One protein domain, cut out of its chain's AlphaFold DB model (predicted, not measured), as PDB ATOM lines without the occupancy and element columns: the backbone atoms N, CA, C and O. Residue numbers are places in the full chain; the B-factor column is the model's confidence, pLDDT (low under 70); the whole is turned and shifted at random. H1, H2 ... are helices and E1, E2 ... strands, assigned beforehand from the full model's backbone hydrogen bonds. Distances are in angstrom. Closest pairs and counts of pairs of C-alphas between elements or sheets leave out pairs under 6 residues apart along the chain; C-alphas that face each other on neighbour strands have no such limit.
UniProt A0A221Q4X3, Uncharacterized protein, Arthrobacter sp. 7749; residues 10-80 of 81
ATOM      1  N   LEU A  10      55.744 -22.510 201.754       95.88
ATOM      2  CA  LEU A  10      55.490 -23.866 201.302       95.88
ATOM      3  C   LEU A  10      54.082 -23.895 200.707       95.88
ATOM      4  O   LEU A  10      53.121 -23.526 201.383       95.88
ATOM      5  N   ALA A  11      53.984 -24.334 199.457       96.31
ATOM      6  CA  ALA A  11      52.718 -24.559 198.777       96.31
ATOM      7  C   ALA A  11      52.402 -26.054 198.757       96.31
ATOM      8  O   ALA A  11      53.263 -26.866 198.403       96.31
ATOM      9  N   LYS A  12      51.173 -26.409 199.124       95.62
ATOM     10  CA  LYS A  12      50.631 -27.757 198.976       95.62
ATOM     11  C   LYS A  12      49.532 -27.712 197.928       95.62
ATOM     12  O   LYS A  12      48.527 -27.026 198.098       95.62
ATOM     13  N   PHE A  13      49.779 -28.412 196.833       94.06
ATOM     14  CA  PHE A  13      48.836 -28.530 195.735       94.06
ATOM     15  C   PHE A  13      47.922 -29.729 195.985       94.06
ATOM     16  O   PHE A  13      48.408 -30.739 196.510       94.06
ATOM     17  N   PRO A  14      46.641 -29.631 195.602       90.25
ATOM     18  CA  PRO A  14      45.731 -30.755 195.702       90.25
ATOM     19  C   PRO A  14      46.231 -31.906 194.829       90.25
ATOM     20  O   PRO A  14      46.818 -31.704 193.758       90.25
ATOM     21  N   LYS A  15      46.021 -33.133 195.297       87.75
ATOM     22  CA  LYS A  15      46.263 -34.315 194.466       87.75
ATOM     23  C   LYS A  15      45.082 -34.514 193.531       87.75
ATOM     24  O   LYS A  15      43.940 -34.324 193.917       87.75
ATOM     25  N   THR A  16      45.344 -35.045 192.342       80.62
ATOM     26  CA  THR A  16      44.293 -35.376 191.363       80.62
ATOM     27  C   THR A  16      43.288 -36.424 191.854       80.62
ATOM     28  O   THR A  16      42.234 -36.587 191.253       80.62
ATOM     29  N   SER A  17      43.611 -37.159 192.922       83.31
ATOM     30  CA  SER A  17      42.733 -38.142 193.563       83.31
ATOM     31  C   SER A  17      41.842 -37.557 194.666       83.31
ATOM     32  O   SER A  17      41.141 -38.311 195.339       83.31
ATOM     33  N   GLU A  18      41.951 -36.263 194.959       79.12
ATOM     34  CA  GLU A  18      41.176 -35.612 196.013       79.12
ATOM     35  C   GLU A  18      39.841 -35.127 195.446       79.12
ATOM     36  O   GLU A  18      39.796 -34.331 194.520       79.12
ATOM     37  N   ASN A  19      38.733 -35.599 196.024       77.00
ATOM     38  CA  ASN A  19      37.378 -35.263 195.564       77.00
ATOM     39  C   ASN A  19      36.754 -34.105 196.371       77.00
ATOM     40  O   ASN A  19      35.531 -33.970 196.426       77.00
ATOM     41  N   ARG A  20      37.569 -33.369 197.134       85.69
ATOM     42  CA  ARG A  20      37.167 -32.298 198.062       85.69
ATOM     43  C   ARG A  20      38.311 -31.298 198.190       85.69
ATOM     44  O   ARG A  20      39.466 -31.699 198.075       85.69
ATOM     45  N   ASP A  21      38.001 -30.059 198.565       90.19
ATOM     46  CA  ASP A  21      39.017 -29.044 198.864       90.19
ATOM     47  C   ASP A  21      39.765 -29.358 200.180       90.19
ATOM     48  O   ASP A  21      39.433 -28.866 201.265       90.19
ATOM     49  N   VAL A  22      40.769 -30.237 200.102       93.06
ATOM     50  CA  VAL A  22      41.626 -30.629 201.235       93.06
ATOM     51  C   VAL A  22      42.379 -29.421 201.799       93.06
ATOM     52  O   VAL A  22      42.551 -29.312 203.014       93.06
ATOM     53  N   SER A  23      42.766 -28.477 200.944       95.75
ATOM     54  CA  SER A  23      43.461 -27.251 201.341       95.75
ATOM     55  C   SER A  23      42.590 -26.353 202.225       95.75
ATOM     56  O   SER A  23      43.076 -25.811 203.224       95.75
ATOM     57  N   ALA A  24      41.291 -26.235 201.927       94.50
ATOM     58  CA  ALA A  24      40.345 -25.537 202.797       94.50
ATOM     59  C   ALA A  24      40.221 -26.210 204.174       94.50
ATOM     60  O   ALA A  24      40.207 -25.518 205.199       94.50
ATOM     61  N   TRP A  25      40.195 -27.547 204.219       95.31
ATOM     62  CA  TRP A  25      40.181 -28.300 205.478       95.31
ATOM     63  C   TRP A  25      41.457 -28.097 206.300       95.31
ATOM     64  O   TRP A  25      41.373 -27.894 207.513       95.31
ATOM     65  N   GLU A  26      42.632 -28.081 205.665       96.75
ATOM     66  CA  GLU A  26      43.882 -27.764 206.360       96.75
ATOM     67  C   GLU A  26      43.848 -26.352 206.966       96.75
ATOM     68  O   GLU A  26      44.193 -26.171 208.136       96.75
ATOM     69  N   LEU A  27      43.373 -25.347 206.220       97.62
ATOM     70  CA  LEU A  27      43.253 -23.984 206.741       97.62
ATOM     71  C   LEU A  27      42.259 -23.889 207.906       97.62
ATOM     72  O   LEU A  27      42.518 -23.167 208.873       97.62
ATOM     73  N   ALA A  28      41.140 -24.615 207.846       97.88
ATOM     74  CA  ALA A  28      40.186 -24.685 208.950       97.88
ATOM     75  C   ALA A  28      40.853 -25.226 210.225       97.88
ATOM     76  O   ALA A  28      40.721 -24.627 211.294       97.88
ATOM     77  N   MET A  29      41.653 -26.289 210.104       97.88
ATOM     78  CA  MET A  29      42.410 -26.842 211.228       97.88
ATOM     79  C   MET A  29      43.433 -25.855 211.797       97.88
ATOM     80  O   MET A  29      43.520 -25.708 213.015       97.88
ATOM     81  N   ILE A  30      44.169 -25.131 210.947       98.06
ATOM     82  CA  ILE A  30      45.110 -24.092 211.401       98.06
ATOM     83  C   ILE A  30      44.389 -22.999 212.199       98.06
ATOM     84  O   ILE A  30      44.891 -22.571 213.241       98.06
ATOM     85  N   LYS A  31      43.199 -22.571 211.757       98.00
ATOM     86  CA  LYS A  31      42.390 -21.578 212.479       98.00
ATOM     87  C   LYS A  31      41.926 -22.095 213.842       98.00
ATOM     88  O   LYS A  31      42.063 -21.371 214.824       98.00
ATOM     89  N   LEU A  32      41.443 -23.337 213.915       98.44
ATOM     90  CA  LEU A  32      41.032 -23.963 215.176       98.44
ATOM     91  C   LEU A  32      42.199 -24.087 216.162       98.44
ATOM     92  O   LEU A  32      42.060 -23.723 217.325       98.44
ATOM     93  N   LEU A  33      43.366 -24.538 215.695       98.31
ATOM     94  CA  LEU A  33      44.571 -24.630 216.523       98.31
ATOM     95  C   LEU A  33      45.007 -23.258 217.042       98.31
ATOM     96  O   LEU A  33      45.348 -23.126 218.213       98.31
ATOM     97  N   ARG A  34      44.948 -22.227 216.193       97.69
ATOM     98  CA  ARG A  34      45.244 -20.849 216.596       97.69
ATOM     99  C   ARG A  34      44.263 -20.332 217.648       97.69
ATOM    100  O   ARG A  34      44.691 -19.647 218.570       97.69
ATOM    101  N   TRP A  35      42.973 -20.646 217.524       97.94
ATOM    102  CA  TRP A  35      41.969 -20.310 218.543       97.94
ATOM    103  C   TRP A  35      42.204 -21.031 219.865       97.94
ATOM    104  O   TRP A  35      41.968 -20.452 220.916       97.94
ATOM    105  N   ALA A  36      42.721 -22.256 219.817       98.38
ATOM    106  CA  ALA A  36      43.172 -22.995 220.989       98.38
ATOM    107  C   ALA A  36      44.595 -22.598 221.449       98.38
ATOM    108  O   ALA A  36      45.241 -23.360 222.161       98.38
ATOM    109  N   GLU A  37      45.095 -21.433 221.021       97.81
ATOM    110  CA  GLU A  37      46.379 -20.839 221.425       97.81
ATOM    111  C   GLU A  37      47.630 -21.671 221.083       97.81
ATOM    112  O   GLU A  37      48.732 -21.400 221.569       97.81
ATOM    113  N   PHE A  38      47.515 -22.648 220.179       98.06
ATOM    114  CA  PHE A  38      48.684 -23.357 219.671       98.06
ATOM    115  C   PHE A  38      49.506 -22.460 218.745       98.06
ATOM    116  O   PHE A  38      48.988 -21.759 217.868       98.06
ATOM    117  N   ARG A  39      50.833 -22.557 218.871       95.94
ATOM    118  CA  ARG A  39      51.758 -21.916 217.936       95.94
ATOM    119  C   ARG A  39      51.717 -22.637 216.590       95.94
ATOM    120  O   ARG A  39      52.319 -23.693 216.415       95.94
ATOM    121  N   VAL A  40      51.053 -22.019 215.624       96.62
ATOM    122  CA  VAL A  40      50.972 -22.476 214.232       96.62
ATOM    123  C   VAL A  40      51.607 -21.457 213.291       96.62
ATOM    124  O   VAL A  40      51.776 -20.293 213.648       96.62
ATOM    125  N   GLN A  41      51.985 -21.898 212.092       95.19
ATOM    126  CA  GLN A  41      52.462 -20.985 211.053       95.19
ATOM    127  C   GLN A  41      51.320 -20.109 210.529       95.19
ATOM    128  O   GLN A  41      50.144 -20.464 210.636       95.19
ATOM    129  N   ASP A  42      51.670 -18.958 209.959       95.00
ATOM    130  CA  ASP A  42      50.723 -18.187 209.163       95.00
ATOM    131  C   ASP A  42      50.433 -18.920 207.860       95.00
ATOM    132  O   ASP A  42      51.346 -19.349 207.147       95.00
ATOM    133  N   SER A  43      49.143 -19.107 207.589       97.31
ATOM    134  CA  SER A  43      48.664 -19.901 206.468       97.31
ATOM    135  C   SER A  43      47.375 -19.332 205.889       97.31
ATOM    136  O   SER A  43      46.576 -18.718 206.600       97.31
ATOM    137  N   TRP A  44      47.174 -19.549 204.596       97.62
ATOM    138  CA  TRP A  44      45.986 -19.156 203.843       97.62
ATOM    139  C   TRP A  44      45.806 -20.078 202.635       97.62
ATOM    140  O   TRP A  44      46.672 -20.899 202.334       97.62
ATOM    141  N   THR A  45      44.681 -19.950 201.940       97.56
ATOM    142  CA  THR A  45      44.440 -20.647 200.676       97.56
ATOM    143  C   THR A  45      44.506 -19.680 199.502       97.56
ATOM    144  O   THR A  45      44.201 -18.493 199.633       97.56
ATOM    145  N   PHE A  46      44.920 -20.193 198.347       96.06
ATOM    146  CA  PHE A  46      44.813 -19.513 197.062       96.06
ATOM    147  C   PHE A  46      43.898 -20.334 196.146       96.06
ATOM    148  O   PHE A  46      44.177 -21.519 195.947       96.06
ATOM    149  N   PRO A  47      42.811 -19.760 195.609       94.31
ATOM    150  CA  PRO A  47      41.885 -20.503 194.762       94.31
ATOM    151  C   PRO A  47      42.548 -20.892 193.434       94.31
ATOM    152  O   PRO A  47      43.174 -20.061 192.778       94.31
ATOM    153  N   LEU A  48      42.401 -22.157 193.037       90.12
ATOM    154  CA  LEU A  48      42.775 -22.659 191.708       90.12
ATOM    155  C   LEU A  48      41.547 -22.735 190.797       90.12
ATOM    156  O   LEU A  48      41.611 -22.317 189.641       90.12
ATOM    157  N   ARG A  49      40.447 -23.283 191.327       89.00
ATOM    158  CA  ARG A  49      39.143 -23.471 190.673       89.00
ATOM    159  C   ARG A  49      38.022 -23.298 191.702       89.00
ATOM    160  O   ARG A  49      38.291 -22.922 192.839       89.00
ATOM    161  N   GLU A  50      36.780 -23.544 191.294       86.62
ATOM    162  CA  GLU A  50      35.598 -23.406 192.156       86.62
ATOM    163  C   GLU A  50      35.658 -24.303 193.406       86.62
ATOM    164  O   GLU A  50      35.268 -23.869 194.487       86.62
ATOM    165  N   ASP A  51      36.207 -25.512 193.283       88.31
ATOM    166  CA  ASP A  51      36.267 -26.541 194.327       88.31
ATOM    167  C   ASP A  51      37.699 -26.988 194.683       88.31
ATOM    168  O   ASP A  51      37.892 -27.958 195.418       88.31
ATOM    169  N   GLU A  52      38.711 -26.262 194.201       91.38
ATOM    170  CA  GLU A  52      40.124 -26.571 194.428       91.38
ATOM    171  C   GLU A  52      40.898 -25.333 194.881       91.38
ATOM    172  O   GLU A  52      40.877 -24.278 194.234       91.38
ATOM    173  N   SER A  53      41.681 -25.483 195.949       95.75
ATOM    174  CA  SER A  53      42.604 -24.449 196.408       95.75
ATOM    175  C   SER A  53      43.996 -24.999 196.723       95.75
ATOM    176  O   SER A  53      44.195 -26.188 196.977       95.75
ATOM    177  N   ILE A  54      44.994 -24.117 196.681       96.81
ATOM    178  CA  ILE A  54      46.363 -24.376 197.138       96.81
ATOM    179  C   ILE A  54      46.455 -23.918 198.585       96.81
ATOM    180  O   ILE A  54      46.160 -22.758 198.880       96.81
ATOM    181  N   PHE A  55      46.934 -24.782 199.474       97.56
ATOM    182  CA  PHE A  55      47.286 -24.374 200.826       97.56
ATOM    183  C   PHE A  55      48.688 -23.756 200.839       97.56
ATOM    184  O   PHE A  55      49.668 -24.369 200.407       97.56
ATOM    185  N   LEU A  56      48.786 -22.531 201.348       97.62
ATOM    186  CA  LEU A  56      50.020 -21.768 201.471       97.62
ATOM    187  C   LEU A  56      50.336 -21.569 202.950       97.62
ATOM    188  O   LEU A  56      49.480 -21.148 203.724       97.62
ATOM    189  N   THR A  57      51.578 -21.840 203.345       97.00
ATOM    190  CA  THR A  57      52.052 -21.587 204.709       97.00
ATOM    191  C   THR A  57      53.453 -21.007 204.716       97.00
ATOM    192  O   THR A  57      54.297 -21.375 203.896       97.00
ATOM    193  N   HIS A  58      53.737 -20.148 205.689       95.75
ATOM    194  CA  HIS A  58      55.106 -19.748 205.992       95.75
ATOM    195  C   HIS A  58      55.945 -20.974 206.369       95.75
ATOM    196  O   HIS A  58      55.486 -21.883 207.072       95.75
ATOM    197  N   ARG A  59      57.187 -21.014 205.879       94.81
ATOM    198  CA  ARG A  59      58.161 -22.026 206.284       94.81
ATOM    199  C   ARG A  59      58.707 -21.701 207.667       94.81
ATOM    200  O   ARG A  59      59.422 -20.721 207.834       94.81
ATOM    201  N   PHE A  60      58.472 -22.595 208.622       94.00
ATOM    202  CA  PHE A  60      58.993 -22.451 209.983       94.00
ATOM    203  C   PHE A  60      60.529 -22.555 210.065       94.00
ATOM    204  O   PHE A  60      61.122 -22.099 211.036       94.00
ATOM    205  N   ASP A  61      61.182 -23.175 209.072       94.19
ATOM    206  CA  ASP A  61      62.638 -23.370 209.014       94.19
ATOM    207  C   ASP A  61      63.360 -22.255 208.233       94.19
ATOM    208  O   ASP A  61      64.480 -22.454 207.737       94.19
ATOM    209  N   ARG A  62      62.712 -21.096 208.050       92.06
ATOM    210  CA  ARG A  62      63.244 -19.964 207.286       92.06
ATOM    211  C   ARG A  62      63.055 -18.633 207.999       92.06
ATOM    212  O   ARG A  62      61.987 -18.333 208.511       92.06
ATOM    213  N   GLU A  63      64.095 -17.810 207.911       89.31
ATOM    214  CA  GLU A  63      64.069 -16.380 208.220       89.31
ATOM    215  C   GLU A  63      64.728 -15.637 207.053       89.31
ATOM    216  O   GLU A  63      65.953 -15.655 206.892       89.31
ATOM    217  N   GLY A  64      63.920 -15.059 206.160       86.56
ATOM    218  CA  GLY A  64      64.432 -14.559 204.887       86.56
ATOM    219  C   GLY A  64      65.102 -15.680 204.086       86.56
ATOM    220  O   GLY A  64      64.554 -16.765 203.890       86.56
ATOM    221  N   LYS A  65      66.348 -15.442 203.669       86.69
ATOM    222  CA  LYS A  65      67.182 -16.435 202.969       86.69
ATOM    223  C   LYS A  65      67.897 -17.410 203.913       86.69
ATOM    224  O   LYS A  65      68.499 -18.374 203.443       86.69
ATOM    225  N   ARG A  66      67.855 -17.183 205.230       89.75
ATOM    226  CA  ARG A  66      68.536 -18.023 206.220       89.75
ATOM    227  C   ARG A  66      67.709 -19.271 206.516       89.75
ATOM    228  O   ARG A  66      66.498 -19.194 206.717       89.75
ATOM    229  N   ARG A  67      68.374 -20.427 206.565       92.31
ATOM    230  CA  ARG A  67      67.779 -21.720 206.932       92.31
ATOM    231  C   ARG A  67      68.067 -22.042 208.393       92.31
ATOM    232  O   ARG A  67      69.226 -22.059 208.792       92.31
ATOM    233  N   GLY A  68      67.019 -22.327 209.160       92.88
ATOM    234  CA  GLY A  68      67.139 -22.984 210.459       92.88
ATOM    235  C   GLY A  68      67.308 -24.493 210.285       92.88
ATOM    236  O   GLY A  68      66.709 -25.091 209.387       92.88
ATOM    237  N   SER A  69      68.132 -25.112 211.128       93.62
ATOM    238  CA  SER A  69      68.238 -26.570 211.187       93.62
ATOM    239  C   SER A  69      66.950 -27.155 211.752       93.62
ATOM    240  O   SER A  69      66.449 -26.708 212.780       93.62
ATOM    241  N   TYR A  70      66.419 -28.166 211.076       93.38
ATOM    242  CA  TYR A  70      65.244 -28.900 211.516       93.38
ATOM    243  C   TYR A  70      65.410 -30.371 211.166       93.38
ATOM    244  O   TYR A  70      65.874 -30.709 210.074       93.38
ATOM    245  N   MET A  71      64.980 -31.232 212.080       93.06
ATOM    246  CA  MET A  71      64.929 -32.671 211.894       93.06
ATOM    247  C   MET A  71      63.590 -33.172 212.423       93.06
ATOM    248  O   MET A  71      63.191 -32.847 213.538       93.06
ATOM    249  N   SER A  72      62.878 -33.952 211.609       92.31
ATOM    250  CA  SER A  72      61.664 -34.632 212.075       92.31
ATOM    251  C   SER A  72      62.012 -35.682 213.133       92.31
ATOM    252  O   SER A  72      63.075 -36.297 213.040       92.31
ATOM    253  N   SER A  73      61.094 -35.972 214.061       90.06
ATOM    254  CA  SER A  73      61.296 -37.003 215.090       90.06
ATOM    255  C   SER A  73      61.711 -38.348 214.489       90.06
ATOM    256  O   SER A  73      62.635 -38.983 214.978       90.06
ATOM    257  N   LYS A  74      61.109 -38.737 213.355       91.44
ATOM    258  CA  LYS A  74      61.484 -39.956 212.626       91.44
ATOM    259  C   LYS A  74      62.985 -40.008 212.317       91.44
ATOM    260  O   LYS A  74      63.606 -41.034 212.528       91.44
ATOM    261  N   HIS A  75      63.561 -38.914 211.823       89.00
ATOM    262  CA  HIS A  75      64.984 -38.874 211.479       89.00
ATOM    263  C   HIS A  75      65.875 -38.765 212.717       89.00
ATOM    264  O   HIS A  75      66.963 -39.318 212.706       89.00
ATOM    265  N   ALA A  76      65.407 -38.099 213.776       88.69
ATOM    266  CA  ALA A  76      66.160 -37.970 215.022       88.69
ATOM    267  C   ALA A  76      66.376 -39.320 215.722       88.69
ATOM    268  O   ALA A  76      67.431 -39.538 216.309       88.69
ATOM    269  N   PHE A  77      65.390 -40.218 215.639       87.06
ATOM    270  CA  PHE A  77      65.429 -41.510 216.328       87.06
ATOM    271  C   PHE A  77      65.807 -42.699 215.429       87.06
ATOM    272  O   PHE A  77      66.179 -43.734 215.959       87.06
ATOM    273  N   LEU A  78      65.785 -42.570 214.094       75.75
ATOM    274  CA  LEU A  78      66.264 -43.625 213.174       75.75
ATOM    275  C   LEU A  78      67.790 -43.794 213.156       75.75
ATOM    276  O   LEU A  78      68.284 -44.794 212.658       75.75
ATOM    277  N   SER A  79      68.535 -42.805 213.641       58.12
ATOM    278  CA  SER A  79      69.997 -42.837 213.751       58.12
ATOM    279  C   SER A  79      70.494 -43.312 215.124       58.12
ATOM    280  O   SER A  79      71.674 -43.146 215.419       58.12
ATOM    281  N   ALA A  80      69.597 -43.820 215.977       59.31
ATOM    282  CA  ALA A  80      69.897 -44.249 217.345       59.31
ATOM    283  C   ALA A  80      69.996 -45.780 217.518       59.31
ATOM    284  O   ALA A  80      70.195 -46.220 218.649       59.31
TER     285      ALA A  80
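What this domain is: This is residues 10 to 80 of the 81 residues of an uncharacterized protein of Arthrobacter sp. 7749 (UniProt A0A221Q4X3). A three-stranded sheet with helix H1 over one face makes two layers; an arm leads off to short helix H2, residues 71 to 80 sticking out. The 71 printed residues hold E1, H1, E2, E3, H2; the antiparallel sheet runs E1, E3, E2. The class is mixed, under half of the residues being in named elements. The whole is loose, radius of gyration of the C-alphas 14.9 A, spans 45 by 29 by 28 A.

How they stand to each other: E1, residues 10 to 12, neighbours E3, residues 53 to 58, with N 10 and O 57 within hydrogen-bond range, 2.8 A. H1, residues 22 to 35, is on the sheet, height 9.3 A. E2, residues 43 to 47, forms a hairpin with E3; N 44 and O 56 are 2.9 A apart. E1, H1, E2 make a split strand-helix-strand unit, E3 between its strands, crossover right-handed. H2, residues 73 to 78, is apart from H1. Both helices have every O i to N i+4 pair within range.

Where its parts are: C-alpha 10 begins E1 at (55.490, -23.866, 201.302). H1 is 20.2 A long.

The domain as a whole: The link E3 to H2 is long. Residues 79 to 80 have pLDDT under 70.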